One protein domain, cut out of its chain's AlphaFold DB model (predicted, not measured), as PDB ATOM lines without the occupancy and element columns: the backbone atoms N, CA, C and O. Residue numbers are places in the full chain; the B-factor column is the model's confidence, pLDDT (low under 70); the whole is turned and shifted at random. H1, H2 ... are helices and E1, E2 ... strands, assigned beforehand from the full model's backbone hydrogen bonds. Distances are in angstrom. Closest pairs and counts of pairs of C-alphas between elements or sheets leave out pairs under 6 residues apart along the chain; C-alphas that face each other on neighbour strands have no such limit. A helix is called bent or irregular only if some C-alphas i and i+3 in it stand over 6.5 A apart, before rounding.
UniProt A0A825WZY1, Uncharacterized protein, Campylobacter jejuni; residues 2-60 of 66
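This is residues 2 to 60 of the 66 residues of an uncharacterized protein of Campylobacter jejuni (UniProt A0A825WZY1). One long helix, H1, sticks out like an arm over its residues 2 to 19 from a small, twisted antiparallel sheet, and the two meet at a corner, where residues 20 to 25 of the helix only graze the sheet. In the sheet, the long bent hairpin of E1 and E2 has E3 and E4 along the other side of E2, one after the other, and E1 and E2 each fold over sharply partway along. The printed part has 59 residues, with one named helix and four named strands in the order H1, E1, E2, E3, E4, and its class is mixed, helices and strands. It is extended, with a radius of gyration of the C-alphas of 16.5 A, and elongated, spanning 52 by 27 by 16 A.

Find C-alpha 2 at (-30.582, 4.446, -6.713); from there H1, residues 2 to 25, runs 35.1 A to C-alpha 25 at (-40.679, 37.670, -11.980). Next comes E1, residues 27 to 34, 18.4 A long, which bends by 73 degrees at residue 30. E2, residues 37 to 46, is 23.0 A long and bends by 79 degrees at residue 40. E3, residues 50 to 53, runs on into E4, residues 56 to 59, across a break of 2 residues, at 85 degrees. Look for the end of E4 at C-alpha 59, (-30.936, 44.812, -37.567).

Begin with E2, which has three neighbours: E1 lies on one side of it, beside residues 37 to 44, and E3 and E4 on the other side, beside residues 42 to 46 and 37 to 40. E1 and E2 form a hairpin, antiparallel at 152 degrees; look at N 29 and O 42, 2.7 A apart, and N 39 and O 32, 2.8 A, both within hydrogen-bond range. E2 and E3, also a hairpin, are antiparallel at 145 degrees, with N 43 and O 53 within range at 2.7 A. E1, E2 and E3 make a meander, each strand the antiparallel neighbour of the one before. E2 and E4 are antiparallel at 129 degrees, with N 38 and O 58 within range at 2.8 A. E1 and E3 are apart. H1 is on the sheet but only grazes it; its closest C-alphas to E2 are those of Lys 24 and Leu 46, 4.6 A. In H1 every O i to N i+4 pair is within hydrogen-bond range.

The two C-alphas farthest apart, those of Lys 2 and Asn 60, are 51.9 A apart. Without residues 2 to 19, the body of 41 residues spans 32 by 15 by 15 A. The printed part has no cut, and its four links are tight. The mean pLDDT of the printed part is 89.5, and residue 2 alone is under 70.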
ATOM      1  N   LYS A   2     -29.274   3.752  -6.632       65.56
ATOM      2  CA  LYS A   2     -30.582   4.446  -6.713       65.56
ATOM      3  C   LYS A   2     -30.654   5.801  -5.977       65.56
ATOM      4  O   LYS A   2     -31.156   6.769  -6.529       65.56
ATOM      5  N   LYS A   3     -30.072   5.899  -4.771       76.44
ATOM      6  CA  LYS A   3     -30.048   7.148  -3.980       76.44
ATOM      7  C   LYS A   3     -29.263   8.288  -4.653       76.44
ATOM      8  O   LYS A   3     -29.666   9.432  -4.536       76.44
ATOM      9  N   LYS A   4     -28.178   7.986  -5.385       84.38
ATOM     10  CA  LYS A   4     -27.375   9.006  -6.092       84.38
ATOM     11  C   LYS A   4     -28.140   9.607  -7.273       84.38
ATOM     12  O   LYS A   4     -28.138  10.819  -7.433       84.38
ATOM     13  N   ILE A   5     -28.842   8.765  -8.039       90.94
ATOM     14  CA  ILE A   5     -29.730   9.217  -9.121       90.94
ATOM     15  C   ILE A   5     -30.821  10.139  -8.564       90.94
ATOM     16  O   ILE A   5     -31.083  11.182  -9.151       90.94
ATOM     17  N   LEU A   6     -31.410   9.798  -7.413       91.50
ATOM     18  CA  LEU A   6     -32.454  10.622  -6.801       91.50
ATOM     19  C   LEU A   6     -31.966  12.044  -6.486       91.50
ATOM     20  O   LEU A   6     -32.655  13.000  -6.823       91.50
ATOM     21  N   TYR A   7     -30.771  12.199  -5.906       93.19
ATOM     22  CA  TYR A   7     -30.206  13.526  -5.627       93.19
ATOM     23  C   TYR A   7     -29.967  14.347  -6.897       93.19
ATOM     24  O   TYR A   7     -30.248  15.541  -6.911       93.19
ATOM     25  N   ILE A   8     -29.496  13.705  -7.969       94.12
ATOM     26  CA  ILE A   8     -29.292  14.362  -9.265       94.12
ATOM     27  C   ILE A   8     -30.631  14.853  -9.824       94.12
ATOM     28  O   ILE A   8     -30.744  16.011 -10.217       94.12
ATOM     29  N   VAL A   9     -31.666  14.009  -9.807       95.31
ATOM     30  CA  VAL A   9     -33.006  14.389 -10.280       95.31
ATOM     31  C   VAL A   9     -33.569  15.550  -9.459       95.31
ATOM     32  O   VAL A   9     -34.039  16.525 -10.035       95.31
ATOM     33  N   VAL A  10     -33.473  15.490  -8.128       96.19
ATOM     34  CA  VAL A  10     -33.943  16.569  -7.243       96.19
ATOM     35  C   VAL A  10     -33.208  17.879  -7.524       96.19
ATOM     36  O   VAL A  10     -33.849  18.927  -7.592       96.19
ATOM     37  N   PHE A  11     -31.893  17.830  -7.744       95.50
ATOM     38  CA  PHE A  11     -31.108  19.006  -8.108       95.50
ATOM     39  C   PHE A  11     -31.603  19.642  -9.413       95.50
ATOM     40  O   PHE A  11     -31.847  20.846  -9.453       95.50
ATOM     41  N   PHE A  12     -31.819  18.843 -10.462       96.44
ATOM     42  CA  PHE A  12     -32.338  19.355 -11.733       96.44
ATOM     43  C   PHE A  12     -33.754  19.924 -11.604       96.44
ATOM     44  O   PHE A  12     -34.035  20.979 -12.167       96.44
ATOM     45  N   VAL A  13     -34.632  19.280 -10.831       96.62
ATOM     46  CA  VAL A  13     -35.982  19.802 -10.567       96.62
ATOM     47  C   VAL A  13     -35.914  21.149  -9.845       96.62
ATOM     48  O   VAL A  13     -36.592  22.093 -10.249       96.62
ATOM     49  N   ALA A  14     -35.063  21.273  -8.824       96.50
ATOM     50  CA  ALA A  14     -34.857  22.532  -8.111       96.50
ATOM     51  C   ALA A  14     -34.289  23.630  -9.027       96.50
ATOM     52  O   ALA A  14     -34.751  24.769  -8.975       96.50
ATOM     53  N   LEU A  15     -33.343  23.287  -9.908       95.88
ATOM     54  CA  LEU A  15     -32.773  24.207 -10.892       95.88
ATOM     55  C   LEU A  15     -33.839  24.728 -11.867       95.88
ATOM     56  O   LEU A  15     -33.923  25.932 -12.107       95.88
ATOM     57  N   ILE A  16     -34.683  23.834 -12.395       94.56
ATOM     58  CA  ILE A  16     -35.778  24.195 -13.305       94.56
ATOM     59  C   ILE A  16     -36.793  25.093 -12.590       94.56
ATOM     60  O   ILE A  16     -37.215  26.100 -13.156       94.56
ATOM     61  N   LEU A  17     -37.155  24.775 -11.343       94.69
ATOM     62  CA  LEU A  17     -38.062  25.596 -10.535       94.69
ATOM     63  C   LEU A  17     -37.493  26.995 -10.278       94.69
ATOM     64  O   LEU A  17     -38.210  27.982 -10.444       94.69
ATOM     65  N   ALA A  18     -36.210  27.093  -9.924       94.19
ATOM     66  CA  ALA A  18     -35.536  28.374  -9.733       94.19
ATOM     67  C   ALA A  18     -35.554  29.209 -11.021       94.19
ATOM     68  O   ALA A  18     -35.933  30.380 -10.989       94.19
ATOM     69  N   LEU A  19     -35.238  28.593 -12.166       91.38
ATOM     70  CA  LEU A  19     -35.303  29.252 -13.471       91.38
ATOM     71  C   LEU A  19     -36.723  29.750 -13.777       91.38
ATOM     72  O   LEU A  19     -36.891  30.883 -14.227       91.38
ATOM     73  N   PHE A  20     -37.743  28.943 -13.476       90.81
ATOM     74  CA  PHE A  20     -39.147  29.305 -13.671       90.81
ATOM     75  C   PHE A  20     -39.561  30.513 -12.824       90.81
ATOM     76  O   PHE A  20     -40.263  31.394 -13.315       90.81
ATOM     77  N   ILE A  21     -39.113  30.581 -11.567       91.06
ATOM     78  CA  ILE A  21     -39.391  31.711 -10.668       91.06
ATOM     79  C   ILE A  21     -38.752  32.994 -11.204       91.06
ATOM     80  O   ILE A  21     -39.415  34.032 -11.259       91.06
ATOM     81  N   VAL A  22     -37.490  32.926 -11.636       91.06
ATOM     82  CA  VAL A  22     -36.789  34.079 -12.222       91.06
ATOM     83  C   VAL A  22     -37.515  34.558 -13.482       91.06
ATOM     84  O   VAL A  22     -37.826  35.743 -13.602       91.06
ATOM     85  N   LEU A  23     -37.876  33.639 -14.385       89.31
ATOM     86  CA  LEU A  23     -38.632  33.969 -15.595       89.31
ATOM     87  C   LEU A  23     -40.015  34.553 -15.272       89.31
ATOM     88  O   LEU A  23     -40.457  35.478 -15.954       89.31
ATOM     89  N   LYS A  24     -40.688  34.063 -14.226       89.06
ATOM     90  CA  LYS A  24     -41.997  34.565 -13.786       89.06
ATOM     91  C   LYS A  24     -41.931  35.990 -13.248       89.06
ATOM     92  O   LYS A  24     -42.800  36.805 -13.564       89.06
ATOM     93  N   ASN A  25     -40.906  36.306 -12.463       89.06
ATOM     94  CA  ASN A  25     -40.679  37.670 -11.980       89.06
ATOM     95  C   ASN A  25     -40.311  38.614 -13.135       89.06
ATOM     96  O   ASN A  25     -40.687  39.788 -13.134       89.06
ATOM     97  N   GLY A  26     -39.700  38.056 -14.176       88.19
ATOM     98  CA  GLY A  26     -39.291  38.760 -15.374       88.19
ATOM     99  C   GLY A  26     -37.837  39.190 -15.279       88.19
ATOM    100  O   GLY A  26     -37.328  39.542 -14.217       88.19
ATOM    101  N   ILE A  27     -37.173  39.159 -16.425       91.69
ATOM    102  CA  ILE A  27     -35.777  39.524 -16.600       91.69
ATOM    103  C   ILE A  27     -35.748  40.742 -17.516       91.69
ATOM    104  O   ILE A  27     -36.309  40.713 -18.611       91.69
ATOM    105  N   VAL A  28     -35.104  41.813 -17.059       90.00
ATOM    106  CA  VAL A  28     -34.805  42.993 -17.875       90.00
ATOM    107  C   VAL A  28     -33.320  42.956 -18.209       90.00
ATOM    108  O   VAL A  28     -32.485  42.853 -17.314       90.00
ATOM    109  N   ILE A  29     -32.997  43.045 -19.491       91.06
ATOM    110  CA  ILE A  29     -31.641  43.043 -20.023       91.06
ATOM    111  C   ILE A  29     -31.434  44.371 -20.747       91.06
ATOM    112  O   ILE A  29     -32.153  44.694 -21.692       91.06
ATOM    113  N   SER A  30     -30.461  45.162 -20.296       88.69
ATOM    114  CA  SER A  30     -30.249  46.529 -20.787       88.69
ATOM    115  C   SER A  30     -29.890  46.586 -22.270       88.69
ATOM    116  O   SER A  30     -30.417  47.424 -22.996       88.69
ATOM    117  N   SER A  31     -29.031  45.682 -22.734       87.31
ATOM    118  CA  SER A  31     -28.690  45.554 -24.147       87.31
ATOM    119  C   SER A  31     -28.157  44.162 -24.440       87.31
ATOM    120  O   SER A  31     -27.388  43.616 -23.651       87.31
ATOM    121  N   ILE A  32     -28.523  43.625 -25.594       88.88
ATOM    122  CA  ILE A  32     -27.928  42.430 -26.174       88.88
ATOM    123  C   ILE A  32     -27.430  42.808 -27.558       88.88
ATOM    124  O   ILE A  32     -28.176  43.366 -28.361       88.88
ATOM    125  N   GLN A  33     -26.162  42.528 -27.816       86.81
ATOM    126  CA  GLN A  33     -25.530  42.800 -29.094       86.81
ATOM    127  C   GLN A  33     -25.137  41.468 -29.721       86.81
ATOM    128  O   GLN A  33     -24.293  40.751 -29.191       86.81
ATOM    129  N   PHE A  34     -25.792  41.145 -30.827       85.06
ATOM    130  CA  PHE A  34     -25.404  40.096 -31.755       85.06
ATOM    131  C   PHE A  34     -24.826  40.747 -33.012       85.06
ATOM    132  O   PHE A  34     -25.143  41.899 -33.315       85.06
ATOM    133  N   ASP A  35     -24.033  39.994 -33.772       82.06
ATOM    134  CA  ASP A  35     -23.382  40.501 -34.988       82.06
ATOM    135  C   ASP A  35     -24.396  41.061 -36.003       82.06
ATOM    136  O   ASP A  35     -24.193  42.129 -36.578       82.06
ATOM    137  N   PHE A  36     -25.550  40.401 -36.134       85.06
ATOM    138  CA  PHE A  36     -26.634  40.768 -37.055       85.06
ATOM    139  C   PHE A  36     -27.773  41.576 -36.403       85.06
ATOM    140  O   PHE A  36     -28.683  42.040 -37.090       85.06
ATOM    141  N   LEU A  37     -27.791  41.713 -35.073       86.75
ATOM    142  CA  LEU A  37     -28.941  42.262 -34.350       86.75
ATOM    143  C   LEU A  37     -28.525  42.874 -33.016       86.75
ATOM    144  O   LEU A  37     -28.021  42.190 -32.128       86.75
ATOM    145  N   LYS A  38     -28.847  44.145 -32.810       88.62
ATOM    146  CA  LYS A  38     -28.741  44.804 -31.512       88.62
ATOM    147  C   LYS A  38     -30.136  45.021 -30.930       88.62
ATOM    148  O   LYS A  38     -30.997  45.635 -31.553       88.62
ATOM    149  N   LEU A  39     -30.353  44.511 -29.723       90.19
ATOM    150  CA  LEU A  39     -31.583  44.662 -28.952       90.19
ATOM    151  C   LEU A  39     -31.294  45.503 -27.714       90.19
ATOM    152  O   LEU A  39     -30.434  45.146 -26.914       90.19
ATOM    153  N   GLU A  40     -32.028  46.589 -27.509       90.50
ATOM    154  CA  GLU A  40     -31.918  47.404 -26.295       90.50
ATOM    155  C   GLU A  40     -33.182  47.284 -25.441       90.50
ATOM    156  O   GLU A  40     -34.309  47.266 -25.949       90.50
ATOM    157  N   GLN A  41     -32.975  47.231 -24.125       91.25
ATOM    158  CA  GLN A  41     -34.004  47.085 -23.094       91.25
ATOM    159  C   GLN A  41     -34.919  45.881 -23.361       91.25
ATOM    160  O   GLN A  41     -36.138  46.013 -23.491       91.25
ATOM    161  N   LEU A  42     -34.313  44.696 -23.470       91.81
ATOM    162  CA  LEU A  42     -35.023  43.438 -23.663       91.81
ATOM    163  C   LEU A  42     -35.651  42.977 -22.344       91.81
ATOM    164  O   LEU A  42     -34.963  42.687 -21.372       91.81
ATOM    165  N   TYR A  43     -36.968  42.864 -22.323       90.56
ATOM    166  CA  TYR A  43     -37.752  42.312 -21.236       90.56
ATOM    167  C   TYR A  43     -38.292  40.935 -21.609       90.56
ATOM    168  O   TYR A  43     -39.001  40.787 -22.605       90.56
ATOM    169  N   ILE A  44     -37.996  39.939 -20.781       91.56
ATOM    170  CA  ILE A  44     -38.477  38.566 -20.926       91.56
ATOM    171  C   ILE A  44     -39.252  38.209 -19.662       91.56
ATOM    172  O   ILE A  44     -38.709  38.292 -18.565       91.56
ATOM    173  N   LYS A  45     -40.512  37.792 -19.788       91.75
ATOM    174  CA  LYS A  45     -41.331  37.341 -18.654       91.75
ATOM    175  C   LYS A  45     -42.148  36.116 -19.022       91.75
ATOM    176  O   LYS A  45     -42.732  36.058 -20.099       91.75
ATOM    177  N   LEU A  46     -42.249  35.173 -18.097       88.38
ATOM    178  CA  LEU A  46     -43.132  34.020 -18.187       88.38
ATOM    179  C   LEU A  46     -44.311  34.194 -17.225       88.38
ATOM    180  O   LEU A  46     -44.249  33.786 -16.070       88.38
ATOM    181  N   ASP A  47     -45.373  34.847 -17.693       81.94
ATOM    182  CA  ASP A  47     -46.621  34.972 -16.928       81.94
ATOM    183  C   ASP A  47     -47.599  33.858 -17.346       81.94
ATOM    184  O   ASP A  47     -47.280  32.680 -17.207       81.94
ATOM    185  N   LYS A  48     -48.748  34.177 -17.959       82.31
ATOM    186  CA  LYS A  48     -49.607  33.164 -18.615       82.31
ATOM    187  C   LYS A  48     -48.997  32.581 -19.898       82.31
ATOM    188  O   LYS A  48     -49.399  31.515 -20.346       82.31
ATOM    189  N   LYS A  49     -48.069  33.313 -20.516       87.75
ATOM    190  CA  LYS A  49     -47.326  32.945 -21.727       87.75
ATOM    191  C   LYS A  49     -45.941  33.586 -21.687       87.75
ATOM    192  O   LYS A  49     -45.736  34.536 -20.928       87.75
ATOM    193  N   LEU A  50     -45.013  33.083 -22.501       89.38
ATOM    194  CA  LEU A  50     -43.701  33.704 -22.672       89.38
ATOM    195  C   LEU A  50     -43.870  35.033 -23.422       89.38
ATOM    196  O   LEU A  50     -44.382  35.069 -24.541       89.38
ATOM    197  N   ILE A  51     -43.479  36.126 -22.781       89.56
ATOM    198  CA  ILE A  51     -43.528  37.483 -23.315       89.56
ATOM    199  C   ILE A  51     -42.090  37.949 -23.499       89.56
ATOM    200  O   ILE A  51     -41.317  37.942 -22.544       89.56
ATOM    201  N   VAL A  52     -41.765  38.396 -24.709       90.44
ATOM    202  CA  VAL A  52     -40.486  39.021 -25.051       90.44
ATOM    203  C   VAL A  52     -40.788  40.403 -25.623       90.44
ATOM    204  O   VAL A  52     -41.624  40.534 -26.515       90.44
ATOM    205  N   ARG A  53     -40.166  41.447 -25.076       89.19
ATOM    206  CA  ARG A  53     -40.333  42.840 -25.513       89.19
ATOM    207  C   ARG A  53     -38.970  43.496 -25.614       89.19
ATOM    208  O   ARG A  53     -38.225  43.436 -24.653       89.19
ATOM    209  N   ALA A  54     -38.664  44.151 -26.722       91.56
ATOM    210  CA  ALA A  54     -37.479  44.997 -26.855       91.56
ATOM    211  C   ALA A  54     -37.929  46.434 -27.119       91.56
ATOM    212  O   ALA A  54     -38.956  46.635 -27.770       91.56
ATOM    213  N   LYS A  55     -37.188  47.424 -26.610       90.88
ATOM    214  CA  LYS A  55     -37.500  48.834 -26.870       90.88
ATOM    215  C   LYS A  55     -36.949  49.288 -28.214       90.88
ATOM    216  O   LYS A  55     -37.684  49.895 -28.981       90.88
ATOM    217  N   ASN A  56     -35.685  48.977 -28.488       89.44
ATOM    218  CA  ASN A  56     -35.067  49.217 -29.789       89.44
ATOM    219  C   ASN A  56     -34.564  47.899 -30.360       89.44
ATOM    220  O   ASN A  56     -33.952  47.098 -29.650       89.44
ATOM    221  N   ILE A  57     -34.823  47.705 -31.649       89.38
ATOM    222  CA  ILE A  57     -34.336  46.579 -32.435       89.38
ATOM    223  C   ILE A  57     -33.602  47.180 -33.625       89.38
ATOM    224  O   ILE A  57     -34.218  47.815 -34.478       89.38
ATOM    225  N   THR A  58     -32.291  47.000 -33.666       87.75
ATOM    226  CA  THR A  58     -31.457  47.375 -34.805       87.75
ATOM    227  C   THR A  58     -31.020  46.093 -35.483       87.75
ATOM    228  O   THR A  58     -30.346  45.268 -34.870       87.75
ATOM    229  N   ILE A  59     -31.428  45.903 -36.731       87.44
ATOM    230  CA  ILE A  59     -30.936  44.812 -37.567       87.44
ATOM    231  C   ILE A  59     -29.728  45.367 -38.306       87.44
ATOM    232  O   ILE A  59     -29.848  46.356 -39.027       87.44
ATOM    233  N   ASN A  60     -28.569  44.757 -38.088       81.38
ATOM    234  CA  ASN A  60     -27.404  45.046 -38.901       81.38
ATOM    235  C   ASN A  60     -27.525  44.152 -40.130       81.38
ATOM    236  O   ASN A  60     -27.317  42.942 -40.041       81.38
TER     237      ASN A  60